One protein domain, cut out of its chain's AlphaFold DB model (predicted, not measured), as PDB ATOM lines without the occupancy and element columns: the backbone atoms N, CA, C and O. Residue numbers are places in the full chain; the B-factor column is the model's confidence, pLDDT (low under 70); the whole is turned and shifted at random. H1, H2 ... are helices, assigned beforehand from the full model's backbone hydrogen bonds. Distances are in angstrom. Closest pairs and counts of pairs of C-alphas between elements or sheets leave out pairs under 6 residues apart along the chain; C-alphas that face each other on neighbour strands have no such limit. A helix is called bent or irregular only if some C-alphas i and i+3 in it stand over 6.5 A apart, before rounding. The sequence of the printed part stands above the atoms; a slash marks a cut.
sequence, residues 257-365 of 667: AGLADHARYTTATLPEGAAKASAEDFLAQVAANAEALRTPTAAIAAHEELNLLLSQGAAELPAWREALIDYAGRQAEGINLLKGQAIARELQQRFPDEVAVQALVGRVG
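AT A GLANCE: This is residues 257 to 365 of the 667 residues of a protein of Bacteroidetes bacterium (UniProt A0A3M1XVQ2). One long kinked helix, H3, runs the length of the domain, with H1 and H2 beside it in an up-and-down bundle, each against the one before. The hairpin of H4 and H5 packs on H3's residues 325 to 333. The printed part has 109 residues with five named helices, H1 to H5, all helix, loose, radius of gyration of the C-alphas 16.3 A, spans 54 by 27 by 17 A.

HOW THE PARTS SIT: H1, residues 257 to 269, touches H2, residues 274 to 292, closest C-alphas Thr 267 and Lys 276, 5.2 A. H2 and H3, residues 296 to 333, form a hairpin, closest C-alphas Asn 289 and Ala 302, 5.1 A. H4, residues 337 to 350, and H5, residues 355 to 365, touch, closest C-alphas Ala 344 and Val 361, 5.6 A. Every O i to N i+4 pair is within hydrogen-bond range except in H3, 30 of 34.

IN THESE COORDINATES: H3, 52.8 A long, is irregular, C-alphas 297 and 300 being 7.1 A apart. C-alpha 257 is at (341.934, 346.282, 202.429), C-alpha 365 at (368.772, 341.514, 185.136).

THE WHOLE: The printed part has no cut; 31 residues are under pLDDT 70.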
ATOM      1  N   ALA A 257     341.841 347.408 203.355       63.03
ATOM      2  CA  ALA A 257     341.934 346.282 202.429       63.03
ATOM      3  C   ALA A 257     343.171 346.385 201.523       63.03
ATOM      4  O   ALA A 257     343.902 345.410 201.365       63.03
ATOM      5  N   GLY A 258     343.468 347.578 200.996       67.31
ATOM      6  CA  GLY A 258     344.659 347.807 200.176       67.31
ATOM      7  C   GLY A 258     345.974 347.597 200.936       67.31
ATOM      8  O   GLY A 258     346.901 346.971 200.411       67.31
ATOM      9  N   LEU A 259     346.056 348.087 202.176       64.56
ATOM     10  CA  LEU A 259     347.221 347.917 203.048       64.56
ATOM     11  C   LEU A 259     347.376 346.476 203.538       64.56
ATOM     12  O   LEU A 259     348.485 345.946 203.530       64.56
ATOM     13  N   ALA A 260     346.276 345.820 203.897       65.19
ATOM     14  CA  ALA A 260     346.259 344.426 204.315       65.19
ATOM     15  C   ALA A 260     346.630 343.486 203.161       65.19
ATOM     16  O   ALA A 260     347.420 342.567 203.349       65.19
ATOM     17  N   ASP A 261     346.138 343.723 201.946       68.88
ATOM     18  CA  ASP A 261     346.536 342.937 200.776       68.88
ATOM     19  C   ASP A 261     348.026 343.107 200.465       68.88
ATOM     20  O   ASP A 261     348.706 342.145 200.097       68.88
ATOM     21  N   HIS A 262     348.565 344.313 200.666       69.38
ATOM     22  CA  HIS A 262     349.998 344.549 200.541       69.38
ATOM     23  C   HIS A 262     350.798 343.815 201.627       69.38
ATOM     24  O   HIS A 262     351.756 343.116 201.303       69.38
ATOM     25  N   ALA A 263     350.377 343.909 202.891       69.31
ATOM     26  CA  ALA A 263     351.018 343.231 204.014       69.31
ATOM     27  C   ALA A 263     350.933 341.696 203.903       69.31
ATOM     28  O   ALA A 263     351.890 340.990 204.207       69.31
ATOM     29  N   ARG A 264     349.828 341.136 203.396       74.31
ATOM     30  CA  ARG A 264     349.690 339.688 203.129       74.31
ATOM     31  C   ARG A 264     350.679 339.213 202.073       74.31
ATOM     32  O   ARG A 264     351.259 338.137 202.189       74.31
ATOM     33  N   TYR A 265     350.887 340.021 201.039       70.88
ATOM     34  CA  TYR A 265     351.877 339.714 200.019       70.88
ATOM     35  C   TYR A 265     353.308 339.785 200.577       70.88
ATOM     36  O   TYR A 265     354.106 338.871 200.343       70.88
ATOM     37  N   THR A 266     353.644 340.833 201.339       68.31
ATOM     38  CA  THR A 266     354.985 340.975 201.933       68.31
ATOM     39  C   THR A 266     355.269 339.872 202.953       68.31
ATOM     40  O   THR A 266     356.334 339.267 202.900       68.31
ATOM     41  N   THR A 267     354.319 339.518 203.818       75.94
ATOM     42  CA  THR A 267     354.466 338.421 204.801       75.94
ATOM     43  C   THR A 267     354.655 337.054 204.147       75.94
ATOM     44  O   THR A 267     355.523 336.284 204.564       75.94
ATOM     45  N   ALA A 268     353.913 336.752 203.076       76.31
ATOM     46  CA  ALA A 268     354.055 335.493 202.340       76.31
ATOM     47  C   ALA A 268     355.426 335.345 201.652       76.31
ATOM     48  O   ALA A 268     355.890 334.227 201.412       76.31
ATOM     49  N   THR A 269     356.075 336.463 201.315       74.00
ATOM     50  CA  THR A 269     357.309 336.485 200.515       74.00
ATOM     51  C   THR A 269     358.576 336.746 201.331       74.00
ATOM     52  O   THR A 269     359.643 336.240 200.956       74.00
ATOM     53  N   LEU A 270     358.478 337.478 202.444       77.00
ATOM     54  CA  LEU A 270     359.586 337.740 203.359       77.00
ATOM     55  C   LEU A 270     360.067 336.443 204.046       77.00
ATOM     56  O   LEU A 270     359.272 335.549 204.351       77.00
ATOM     57  N   PRO A 271     361.379 336.308 204.299       73.88
ATOM     58  CA  PRO A 271     361.905 335.255 205.161       73.88
ATOM     59  C   PRO A 271     361.500 335.500 206.623       73.88
ATOM     60  O   PRO A 271     361.140 336.617 206.996       73.88
ATOM     61  N   GLU A 272     361.590 334.467 207.464       79.19
ATOM     62  CA  GLU A 272     361.355 334.625 208.904       79.19
ATOM     63  C   GLU A 272     362.308 335.662 209.517       79.19
ATOM     64  O   GLU A 272     363.511 335.667 209.240       79.19
ATOM     65  N   GLY A 273     361.752 336.568 210.323       78.06
ATOM     66  CA  GLY A 273     362.470 337.688 210.926       78.06
ATOM     67  C   GLY A 273     361.539 338.830 211.346       78.06
ATOM     68  O   GLY A 273     360.333 338.785 211.109       78.06
ATOM     69  N   ALA A 274     362.115 339.878 211.942       75.19
ATOM     70  CA  ALA A 274     361.369 340.974 212.573       75.19
ATOM     71  C   ALA A 274     360.393 341.703 211.627       75.19
ATOM     72  O   ALA A 274     359.290 342.045 212.034       75.19
ATOM     73  N   ALA A 275     360.760 341.892 210.355       75.31
ATOM     74  CA  ALA A 275     359.893 342.556 209.376       75.31
ATOM     75  C   ALA A 275     358.660 341.716 208.998       75.31
ATOM     76  O   ALA A 275     357.592 342.270 208.756       75.31
ATOM     77  N   LYS A 276     358.795 340.383 208.958       79.19
ATOM     78  CA  LYS A 276     357.666 339.482 208.710       79.19
ATOM     79  C   LYS A 276     356.744 339.415 209.928       79.19
ATOM     80  O   LYS A 276     355.541 339.536 209.754       79.19
ATOM     81  N   ALA A 277     357.318 339.309 211.128       79.62
ATOM     82  CA  ALA A 277     356.563 339.317 212.381       79.62
ATOM     83  C   ALA A 277     355.748 340.614 212.551       79.62
ATOM     84  O   ALA A 277     354.549 340.539 212.780       79.62
ATOM     85  N   SER A 278     356.356 341.788 212.316       79.44
ATOM     86  CA  SER A 278     355.644 343.079 212.395       79.44
ATOM     87  C   SER A 278     354.454 343.157 211.424       79.44
ATOM     88  O   SER A 278     353.364 343.602 211.781       79.44
ATOM     89  N   ALA A 279     354.625 342.668 210.192       75.62
ATOM     90  CA  ALA A 279     353.557 342.681 209.198       75.62
ATOM     91  C   ALA A 279     352.442 341.649 209.487       75.62
ATOM     92  O   ALA A 279     351.281 341.903 209.163       75.62
ATOM     93  N   GLU A 280     352.760 340.505 210.106       82.12
ATOM     94  CA  GLU A 280     351.766 339.530 210.586       82.12
ATOM     95  C   GLU A 280     350.969 340.081 211.779       82.12
ATOM     96  O   GLU A 280     349.740 339.975 211.786       82.12
ATOM     97  N   ASP A 281     351.639 340.750 212.721       83.19
ATOM     98  CA  ASP A 281     351.002 341.410 213.866       83.19
ATOM     99  C   ASP A 281     350.044 342.522 213.414       83.19
ATOM    100  O   ASP A 281     348.907 342.597 213.886       83.19
ATOM    101  N   PHE A 282     350.455 343.342 212.441       80.62
ATOM    102  CA  PHE A 282     349.594 344.362 211.836       80.62
ATOM    103  C   PHE A 282     348.322 343.753 211.221       80.62
ATOM    104  O   PHE A 282     347.215 344.239 211.458       80.62
ATOM    105  N   LEU A 283     348.450 342.659 210.460       80.12
ATOM    106  CA  LEU A 283     347.306 341.970 209.852       80.12
ATOM    107  C   LEU A 283     346.355 341.371 210.891       80.12
ATOM    108  O   LEU A 283     345.137 341.403 210.690       80.12
ATOM    109  N   ALA A 284     346.898 340.829 211.980       81.44
ATOM    110  CA  ALA A 284     346.109 340.283 213.075       81.44
ATOM    111  C   ALA A 284     345.299 341.380 213.787       81.44
ATOM    112  O   ALA A 284     344.102 341.201 214.013       81.44
ATOM    113  N   GLN A 285     345.915 342.532 214.069       80.62
ATOM    114  CA  GLN A 285     345.255 343.670 214.726       80.62
ATOM    115  C   GLN A 285     344.163 344.290 213.841       80.62
ATOM    116  O   GLN A 285     343.051 344.544 214.301       80.62
ATOM    117  N   VAL A 286     344.429 344.442 212.540       76.75
ATOM    118  CA  VAL A 286     343.429 344.896 211.562       76.75
ATOM    119  C   VAL A 286     342.225 343.947 211.500       76.75
ATOM    120  O   VAL A 286     341.081 344.402 211.487       76.75
ATOM    121  N   ALA A 287     342.456 342.630 211.479       75.12
ATOM    122  CA  ALA A 287     341.380 341.641 211.437       75.12
ATOM    123  C   ALA A 287     340.549 341.624 212.733       75.12
ATOM    124  O   ALA A 287     339.322 341.545 212.667       75.12
ATOM    125  N   ALA A 288     341.204 341.731 213.893       77.56
ATOM    126  CA  ALA A 288     340.537 341.779 215.191       77.56
ATOM    127  C   ALA A 288     339.623 343.009 215.316       77.56
ATOM    128  O   ALA A 288     338.454 342.876 215.686       77.56
ATOM    129  N   ASN A 289     340.115 344.187 214.929       71.50
ATOM    130  CA  ASN A 289     339.328 345.413 215.012       71.50
ATOM    131  C   ASN A 289     338.194 345.460 213.977       71.50
ATOM    132  O   ASN A 289     337.100 345.921 214.296       71.50
ATOM    133  N   ALA A 290     338.382 344.897 212.779       69.31
ATOM    134  CA  ALA A 290     337.303 344.757 211.796       69.31
ATOM    135  C   ALA A 290     336.151 343.855 212.287       69.31
ATOM    136  O   ALA A 290     334.988 344.103 211.964       69.31
ATOM    137  N   GLU A 291     336.450 342.823 213.081       71.44
ATOM    138  CA  GLU A 291     335.426 341.982 213.711       71.44
ATOM    139  C   GLU A 291     334.716 342.726 214.856       71.44
ATOM    140  O   GLU A 291     333.492 342.639 214.989       71.44
ATOM    141  N   ALA A 292     335.451 343.528 215.634       70.19
ATOM    142  CA  ALA A 292     334.911 344.328 216.734       70.19
ATOM    143  C   ALA A 292     333.871 345.376 216.280       70.19
ATOM    144  O   ALA A 292     332.900 345.627 217.003       70.19
ATOM    145  N   LEU A 293     333.986 345.897 215.050       67.44
ATOM    146  CA  LEU A 293     333.007 346.804 214.422       67.44
ATOM    147  C   LEU A 293     331.603 346.206 214.248       67.44
ATOM    148  O   LEU A 293     330.646 346.928 213.976       67.44
ATOM    149  N   ARG A 294     331.442 344.887 214.404       64.19
ATOM    150  CA  ARG A 294     330.129 344.226 214.333       64.19
ATOM    151  C   ARG A 294     329.295 344.414 215.596       64.19
ATOM    152  O   ARG A 294     328.106 344.101 215.582       64.19
ATOM    153  N   THR A 295     329.903 344.903 216.676       67.94
ATOM    154  CA  THR A 295     329.245 345.061 217.973       67.94
ATOM    155  C   THR A 295     329.222 346.531 218.401       67.94
ATOM    156  O   THR A 295     330.278 347.158 218.430       67.94
ATOM    157  N   PRO A 296     328.061 347.097 218.789       62.41
ATOM    158  CA  PRO A 296     327.943 348.525 219.115       62.41
ATOM    159  C   PRO A 296     328.877 348.978 220.245       62.41
ATOM    160  O   PRO A 296     329.359 350.104 220.253       62.41
ATOM    161  N   THR A 297     329.132 348.097 221.213       65.25
ATOM    162  CA  THR A 297     329.961 348.368 222.393       65.25
ATOM    163  C   THR A 297     331.449 348.470 222.079       65.25
ATOM    164  O   THR A 297     332.130 349.270 222.711       65.25
ATOM    165  N   ALA A 298     331.962 347.683 221.131       65.44
ATOM    166  CA  ALA A 298     333.377 347.720 220.759       65.44
ATOM    167  C   ALA A 298     333.650 348.618 219.544       65.44
ATOM    168  O   ALA A 298     334.800 348.967 219.292       65.44
ATOM    169  N   ALA A 299     332.607 349.022 218.809       66.19
ATOM    170  CA  ALA A 299     332.759 349.714 217.535       66.19
ATOM    171  C   ALA A 299     333.426 351.099 217.643       66.19
ATOM    172  O   ALA A 299     334.162 351.471 216.733       66.19
ATOM    173  N   ILE A 300     333.228 351.831 218.749       67.12
ATOM    174  CA  ILE A 300     333.887 353.134 218.979       67.12
ATOM    175  C   ILE A 300     335.384 352.945 219.263       67.12
ATOM    176  O   ILE A 300     336.212 353.594 218.642       67.12
ATOM    177  N   ALA A 301     335.756 352.027 220.159       68.62
ATOM    178  CA  ALA A 301     337.168 351.781 220.470       68.62
ATOM    179  C   ALA A 301     337.924 351.215 219.256       68.62
ATOM    180  O   ALA A 301     339.022 351.664 218.934       68.62
ATOM    181  N   ALA A 302     337.290 350.289 218.530       68.19
ATOM    182  CA  ALA A 302     337.827 349.750 217.287       68.19
ATOM    183  C   ALA A 302     338.021 350.838 216.214       68.19
ATOM    184  O   ALA A 302     338.947 350.718 215.415       68.19
ATOM    185  N   HIS A 303     337.207 351.907 216.214       67.69
ATOM    186  CA  HIS A 303     337.386 353.074 215.338       67.69
ATOM    187  C   HIS A 303     338.737 353.741 215.545       67.69
ATOM    188  O   HIS A 303     339.544 353.876 214.623       67.69
ATOM    189  N   GLU A 304     338.966 354.174 216.781       70.75
ATOM    190  CA  GLU A 304     340.138 354.952 217.156       70.75
ATOM    191  C   GLU A 304     341.406 354.122 216.953       70.75
ATOM    192  O   GLU A 304     342.412 354.619 216.438       70.75
ATOM    193  N   GLU A 305     341.329 352.831 217.282       76.25
ATOM    194  CA  GLU A 305     342.431 351.898 217.113       76.25
ATOM    195  C   GLU A 305     342.733 351.620 215.634       76.25
ATOM    196  O   GLU A 305     343.896 351.679 215.241       76.25
ATOM    197  N   LEU A 306     341.725 351.401 214.778       69.25
ATOM    198  CA  LEU A 306     341.943 351.231 213.335       69.25
ATOM    199  C   LEU A 306     342.593 352.463 212.710       69.25
ATOM    200  O   LEU A 306     343.538 352.320 211.936       69.25
ATOM    201  N   ASN A 307     342.152 353.667 213.078       70.19
ATOM    202  CA  ASN A 307     342.757 354.904 212.583       70.19
ATOM    203  C   ASN A 307     344.228 355.031 213.002       70.19
ATOM    204  O   ASN A 307     345.088 355.388 212.188       70.19
ATOM    205  N   LEU A 308     344.544 354.686 214.253       76.56
ATOM    206  CA  LEU A 308     345.920 354.670 214.738       76.56
ATOM    207  C   LEU A 308     346.761 353.622 213.996       76.56
ATOM    208  O   LEU A 308     347.845 353.945 213.505       76.56
ATOM    209  N   LEU A 309     346.253 352.397 213.858       69.81
ATOM    210  CA  LEU A 309     346.929 351.302 213.166       69.81
ATOM    211  C   LEU A 309     347.203 351.640 211.708       69.81
ATOM    212  O   LEU A 309     348.303 351.392 211.223       69.81
ATOM    213  N   LEU A 310     346.252 352.255 211.008       68.00
ATOM    214  CA  LEU A 310     346.440 352.682 209.623       68.00
ATOM    215  C   LEU A 310     347.573 353.699 209.490       68.00
ATOM    216  O   LEU A 310     348.389 353.586 208.573       68.00
ATOM    217  N   SER A 311     347.678 354.641 210.431       72.00
ATOM    218  CA  SER A 311     348.777 355.611 210.450       72.00
ATOM    219  C   SER A 311     350.142 354.950 210.697       72.00
ATOM    220  O   SER A 311     351.127 355.299 210.045       72.00
ATOM    221  N   GLN A 312     350.194 353.952 211.585       73.81
ATOM    222  CA  GLN A 312     351.414 353.213 211.919       73.81
ATOM    223  C   GLN A 312     351.836 352.274 210.786       73.81
ATOM    224  O   GLN A 312     352.983 352.313 210.344       73.81
ATOM    225  N   GLY A 313     350.899 351.493 210.248       68.69
ATOM    226  CA  GLY A 313     351.127 350.615 209.105       68.69
ATOM    227  C   GLY A 313     351.632 351.401 207.899       68.69
ATOM    228  O   GLY A 313     352.635 351.021 207.303       68.69
ATOM    229  N   ALA A 314     351.026 352.555 207.593       67.56
ATOM    230  CA  ALA A 314     351.498 353.442 206.529       67.56
ATOM    231  C   ALA A 314     352.964 353.881 206.706       67.56
ATOM    232  O   ALA A 314     353.691 353.995 205.713       67.56
ATOM    233  N   ALA A 315     353.409 354.083 207.949       74.12
ATOM    234  CA  ALA A 315     354.785 354.444 208.274       74.12
ATOM    235  C   ALA A 315     355.768 353.262 208.181       74.12
ATOM    236  O   ALA A 315     356.928 353.478 207.831       74.12
ATOM    237  N   GLU A 316     355.329 352.025 208.441       75.00
ATOM    238  CA  GLU A 316     356.178 350.824 208.358       75.00
ATOM    239  C   GLU A 316     356.295 350.230 206.945       75.00
ATOM    240  O   GLU A 316     357.284 349.559 206.633       75.00
ATOM    241  N   LEU A 317     355.346 350.525 206.047       70.06
ATOM    242  CA  LEU A 317     355.360 350.043 204.657       70.06
ATOM    243  C   LEU A 317     356.702 350.239 203.925       70.06
ATOM    244  O   LEU A 317     357.122 349.319 203.221       70.06
ATOM    245  N   PRO A 318     357.395 351.396 204.011       73.50
ATOM    246  CA  PRO A 318     358.706 351.560 203.388       73.50
ATOM    247  C   PRO A 318     359.741 350.565 203.929       73.50
ATOM    248  O   PRO A 318     360.474 349.979 203.140       73.50
ATOM    249  N   ALA A 319     359.754 350.304 205.238       76.38
ATOM    250  CA  ALA A 319     360.710 349.392 205.863       76.38
ATOM    251  C   ALA A 319     360.472 347.931 205.444       76.38
ATOM    252  O   ALA A 319     361.417 347.210 205.117       76.38
ATOM    253  N   TRP A 320     359.209 347.493 205.380       76.06
ATOM    254  CA  TRP A 320     358.869 346.156 204.879       76.06
ATOM    255  C   TRP A 320     359.233 345.997 203.396       76.06
ATOM    256  O   TRP A 320     359.740 344.948 202.986       76.06
ATOM    257  N   ARG A 321     359.029 347.052 202.592       72.19
ATOM    258  CA  ARG A 321     359.423 347.091 201.175       72.19
ATOM    259  C   ARG A 321     360.935 347.016 200.994       72.19
ATOM    260  O   ARG A 321     361.397 346.215 200.183       72.19
ATOM    261  N   GLU A 322     361.711 347.773 201.764       77.94
ATOM    262  CA  GLU A 322     363.177 347.703 201.724       77.94
ATOM    263  C   GLU A 322     363.696 346.314 202.112       77.94
ATOM    264  O   GLU A 322     364.551 345.763 201.416       77.94
ATOM    265  N   ALA A 323     363.130 345.700 203.157       76.81
ATOM    266  CA  ALA A 323     363.481 344.341 203.563       76.81
ATOM    267  C   ALA A 323     363.204 343.313 202.451       76.81
ATOM    268  O   ALA A 323     364.007 342.404 202.221       76.81
ATOM    269  N   LEU A 324     362.094 343.473 201.720       72.31
ATOM    270  CA  LEU A 324     361.745 342.612 200.593       72.31
ATOM    271  C   LEU A 324     362.676 342.830 199.390       72.31
ATOM    272  O   LEU A 324     363.100 341.856 198.764       72.31
ATOM    273  N   ILE A 325     363.028 344.082 199.084       75.75
ATOM    274  CA  ILE A 325     363.981 344.438 198.021       75.75
ATOM    275  C   ILE A 325     365.362 343.844 198.315       75.75
ATOM    276  O   ILE A 325     365.984 343.248 197.430       75.75
ATOM    277  N   ASP A 326     365.837 343.971 199.551       79.62
ATOM    278  CA  ASP A 326     367.121 343.423 199.975       79.62
ATOM    279  C   ASP A 326     367.124 341.887 199.930       79.62
ATOM    280  O   ASP A 326     368.036 341.272 199.372       79.62
ATOM    281  N   TYR A 327     366.054 341.247 200.412       75.38
ATOM    282  CA  TYR A 327     365.892 339.800 200.305       75.38
ATOM    283  C   TYR A 327     365.868 339.324 198.846       75.38
ATOM    284  O   TYR A 327     366.573 338.372 198.502       75.38
ATOM    285  N   ALA A 328     365.118 339.993 197.967       70.12
ATOM    286  CA  ALA A 328     365.072 339.674 196.541       70.12
ATOM    287  C   ALA A 328     366.450 339.821 195.874       70.12
ATOM    288  O   ALA A 328     366.837 338.969 195.068       70.12
ATOM    289  N   GLY A 329     367.212 340.855 196.251       72.19
ATOM    290  CA  GLY A 329     368.598 341.049 195.828       72.19
ATOM    291  C   GLY A 329     369.494 339.885 196.255       72.19
ATOM    292  O   GLY A 329     370.135 339.262 195.408       72.19
ATOM    293  N   ARG A 330     369.452 339.505 197.539       76.38
ATOM    294  CA  ARG A 330     370.214 338.365 198.080       76.38
ATOM    295  C   ARG A 330     369.851 337.037 197.408       76.38
ATOM    296  O   ARG A 330     370.738 336.241 197.097       76.38
ATOM    297  N   GLN A 331     368.568 336.794 197.126       71.75
ATOM    298  CA  GLN A 331     368.126 335.594 196.397       71.75
ATOM    299  C   GLN A 331     368.636 335.565 194.951       71.75
ATOM    300  O   GLN A 331     368.980 334.496 194.443       71.75
ATOM    301  N   ALA A 332     368.699 336.725 194.293       65.19
ATOM    302  CA  ALA A 332     369.210 336.846 192.933       65.19
ATOM    303  C   ALA A 332     370.737 336.714 192.842       65.19
ATOM    304  O   ALA A 332     371.244 336.185 191.853       65.19
ATOM    305  N   GLU A 333     371.468 337.170 193.859       67.50
ATOM    306  CA  GLU A 333     372.923 337.015 193.953       67.50
ATOM    307  C   GLU A 333     373.335 335.569 194.299       67.50
ATOM    308  O   GLU A 333     374.357 335.085 193.793       67.50
ATOM    309  N   GLY A 334     372.512 334.875 195.097       60.47
ATOM    310  CA  GLY A 334     372.661 333.473 195.496       60.47
ATOM    311  C   GLY A 334     372.195 332.432 194.459       60.47
ATOM    312  O   GLY A 334     372.194 332.665 193.253       60.47
ATOM    313  N   ILE A 335     371.817 331.235 194.933       54.34
ATOM    314  CA  ILE A 335     371.505 330.060 194.085       54.34
ATOM    315  C   ILE A 335     370.117 330.165 193.413       54.34
ATOM    316  O   ILE A 335     369.860 329.497 192.413       54.34
ATOM    317  N   ASN A 336     369.212 331.019 193.911       63.28
ATOM    318  CA  ASN A 336     367.782 330.969 193.582       63.28
ATOM    319  C   ASN A 336     367.291 332.174 192.748       63.28
ATOM    320  O   ASN A 336     366.315 332.849 193.084       63.28
ATOM    321  N   LEU A 337     367.960 332.424 191.616       73.31
ATOM    322  CA  LEU A 337     367.710 333.562 190.716       73.31
ATOM    323  C   LEU A 337     366.250 333.683 190.243       73.31
ATOM    324  O   LEU A 337     365.748 334.793 190.070       73.31
ATOM    325  N   LEU A 338     365.556 332.561 190.027       70.19
ATOM    326  CA  LEU A 338     364.155 332.557 189.589       70.19
ATOM    327  C   LEU A 338     363.226 333.178 190.640       70.19
ATOM    328  O   LEU A 338     362.310 333.916 190.281       70.19
ATOM    329  N   LYS A 339     363.508 332.942 191.927       69.81
ATOM    330  CA  LYS A 339     362.749 333.513 193.043       69.81
ATOM    331  C   LYS A 339     362.966 335.026 193.138       69.81
ATOM    332  O   LYS A 339     361.996 335.772 193.199       69.81
ATOM    333  N   GLY A 340     364.217 335.486 193.036       71.00
ATOM    334  CA  GLY A 340     364.536 336.920 192.988       71.00
ATOM    335  C   GLY A 340     363.927 337.637 191.773       71.00
ATOM    336  O   GLY A 340     363.458 338.764 191.892       71.00
ATOM    337  N   GLN A 341     363.854 336.973 190.612       77.81
ATOM    338  CA  GLN A 341     363.204 337.513 189.410       77.81
ATOM    339  C   GLN A 341     361.688 337.630 189.528       77.81
ATOM    340  O   GLN A 341     361.128 338.597 189.017       77.81
ATOM    341  N   ALA A 342     361.029 336.645 190.141       75.19
ATOM    342  CA  ALA A 342     359.589 336.692 190.361       75.19
ATOM    343  C   ALA A 342     359.230 337.882 191.262       75.19
ATOM    344  O   ALA A 342     358.449 338.735 190.850       75.19
ATOM    345  N   ILE A 343     359.916 338.004 192.405       74.31
ATOM    346  CA  ILE A 343     359.701 339.094 193.368       74.31
ATOM    347  C   ILE A 343     360.002 340.462 192.727       74.31
ATOM    348  O   ILE A 343     359.207 341.389 192.845       74.31
ATOM    349  N   ALA A 344     361.106 340.596 191.983       77.12
ATOM    350  CA  ALA A 344     361.466 341.863 191.337       77.12
ATOM    351  C   ALA A 344     360.471 342.303 190.247       77.12
ATOM    352  O   ALA A 344     360.185 343.493 190.135       77.12
ATOM    353  N   ARG A 345     359.926 341.373 189.445       80.06
ATOM    354  CA  ARG A 345     358.907 341.707 188.428       80.06
ATOM    355  C   ARG A 345     357.616 342.197 189.062       80.06
ATOM    356  O   ARG A 345     357.000 343.123 188.549       80.06
ATOM    357  N   GLU A 346     357.205 341.564 190.146       75.31
ATOM    358  CA  GLU A 346     355.958 341.895 190.822       75.31
ATOM    359  C   GLU A 346     356.073 343.230 191.571       75.31
ATOM    360  O   GLU A 346     355.190 344.080 191.446       75.31
ATOM    361  N   LEU A 347     357.222 343.497 192.212       74.50
ATOM    362  CA  LEU A 347     357.540 344.823 192.758       74.50
ATOM    363  C   LEU A 347     357.539 345.904 191.670       74.50
ATOM    364  O   LEU A 347     356.990 346.977 191.888       74.50
ATOM    365  N   GLN A 348     358.084 345.618 190.486       81.06
ATOM    366  CA  GLN A 348     358.088 346.556 189.359       81.06
ATOM    367  C   GLN A 348     356.683 346.847 188.817       81.06
ATOM    368  O   GLN A 348     356.411 347.967 188.402       81.06
ATOM    369  N   GLN A 349     355.786 345.858 188.806       80.56
ATOM    370  CA  GLN A 349     354.394 346.073 188.403       80.56
ATOM    371  C   GLN A 349     353.643 346.961 189.399       80.56
ATOM    372  O   GLN A 349     352.799 347.754 188.993       80.56
ATOM    373  N   ARG A 350     353.940 346.817 190.695       71.81
ATOM    374  CA  ARG A 350     353.258 347.538 191.775       71.81
ATOM    375  C   ARG A 350     353.845 348.937 192.023       71.81
ATOM    376  O   ARG A 350     353.093 349.842 192.366       71.81
ATOM    377  N   PHE A 351     355.155 349.108 191.825       73.81
ATOM    378  CA  PHE A 351     355.910 350.350 192.054       73.81
ATOM    379  C   PHE A 351     356.874 350.636 190.884       73.81
ATOM    380  O   PHE A 351     358.098 350.561 191.036       73.81
ATOM    381  N   PRO A 352     356.348 350.940 189.684       72.69
ATOM    382  CA  PRO A 352     357.160 351.077 188.472       72.69
ATOM    383  C   PRO A 352     358.147 352.251 188.522       72.69
ATOM    384  O   PRO A 352     359.218 352.174 187.916       72.69
ATOM    385  N   ASP A 353     357.814 353.309 189.261       75.88
ATOM    386  CA  ASP A 353     358.569 354.567 189.297       75.88
ATOM    387  C   ASP A 353     359.591 354.635 190.443       75.88
ATOM    388  O   ASP A 353     360.333 355.610 190.572       75.88
ATOM    389  N   GLU A 354     359.660 353.604 191.288       77.69
ATOM    390  CA  GLU A 354     360.521 353.616 192.464       77.69
ATOM    391  C   GLU A 354     361.971 353.263 192.107       77.69
ATOM    392  O   GLU A 354     362.281 352.172 191.621       77.69
ATOM    393  N   VAL A 355     362.895 354.182 192.402       79.56
ATOM    394  CA  VAL A 355     364.318 354.066 192.038       79.56
ATOM    395  C   VAL A 355     364.959 352.801 192.623       79.56
ATOM    396  O   VAL A 355     365.738 352.135 191.941       79.56
ATOM    397  N   ALA A 356     364.613 352.427 193.858       72.94
ATOM    398  CA  ALA A 356     365.134 351.225 194.510       72.94
ATOM    399  C   ALA A 356     364.649 349.929 193.830       72.94
ATOM    400  O   ALA A 356     365.432 348.989 193.653       72.94
ATOM    401  N   VAL A 357     363.390 349.897 193.382       77.19
ATOM    402  CA  VAL A 357     362.804 348.773 192.635       77.19
ATOM    403  C   VAL A 357     363.410 348.686 191.234       77.19
ATOM    404  O   VAL A 357     363.822 347.607 190.809       77.19
ATOM    405  N   GLN A 358     363.568 349.813 190.540       82.19
ATOM    406  CA  GLN A 358     364.254 349.864 189.245       82.19
ATOM    407  C   GLN A 358     365.714 349.394 189.360       82.19
ATOM    408  O   GLN A 358     366.187 348.611 188.530       82.19
ATOM    409  N   ALA A 359     366.412 349.795 190.426       80.94
ATOM    410  CA  ALA A 359     367.768 349.344 190.717       80.94
ATOM    411  C   ALA A 359     367.830 347.839 191.029       80.94
ATOM    412  O   ALA A 359     368.750 347.156 190.574       80.94
ATOM    413  N   LEU A 360     366.857 347.287 191.765       79.44
ATOM    414  CA  LEU A 360     366.734 345.843 191.986       79.44
ATOM    415  C   LEU A 360     366.538 345.099 190.662       79.44
ATOM    416  O   LEU A 360     367.305 344.187 190.364       79.44
ATOM    417  N   VAL A 361     365.563 345.502 189.845       83.44
ATOM    418  CA  VAL A 361     365.294 344.889 188.533       83.44
ATOM    419  C   VAL A 361     366.546 344.919 187.653       83.44
ATOM    420  O   VAL A 361     366.895 343.903 187.046       83.44
ATOM    421  N   GLY A 362     367.266 346.045 187.643       80.06
ATOM    422  CA  GLY A 362     368.550 346.189 186.959       80.06
ATOM    423  C   GLY A 362     369.615 345.213 187.468       80.06
ATOM    424  O   GLY A 362     370.228 344.511 186.663       80.06
ATOM    425  N   ARG A 363     369.800 345.098 188.792       80.12
ATOM    426  CA  ARG A 363     370.751 344.152 189.414       80.12
ATOM    427  C   ARG A 363     370.416 342.694 189.092       80.12
ATOM    428  O   ARG A 363     371.288 341.940 188.656       80.12
ATOM    429  N   VAL A 364     369.151 342.300 189.245       80.25
ATOM    430  CA  VAL A 364     368.675 340.939 188.941       80.25
ATOM    431  C   VAL A 364     368.832 340.625 187.446       80.25
ATOM    432  O   VAL A 364     369.228 339.516 187.071       80.25
ATOM    433  N   GLY A 365     368.558 341.605 186.579       80.31
ATOM    434  CA  GLY A 365     368.772 341.514 185.136       80.31
ATOM    435  C   GLY A 365     370.246 341.340 184.768       80.31
ATOM    436  O   GLY A 365     370.583 340.431 184.011       80.31
TER     437      GLY A 365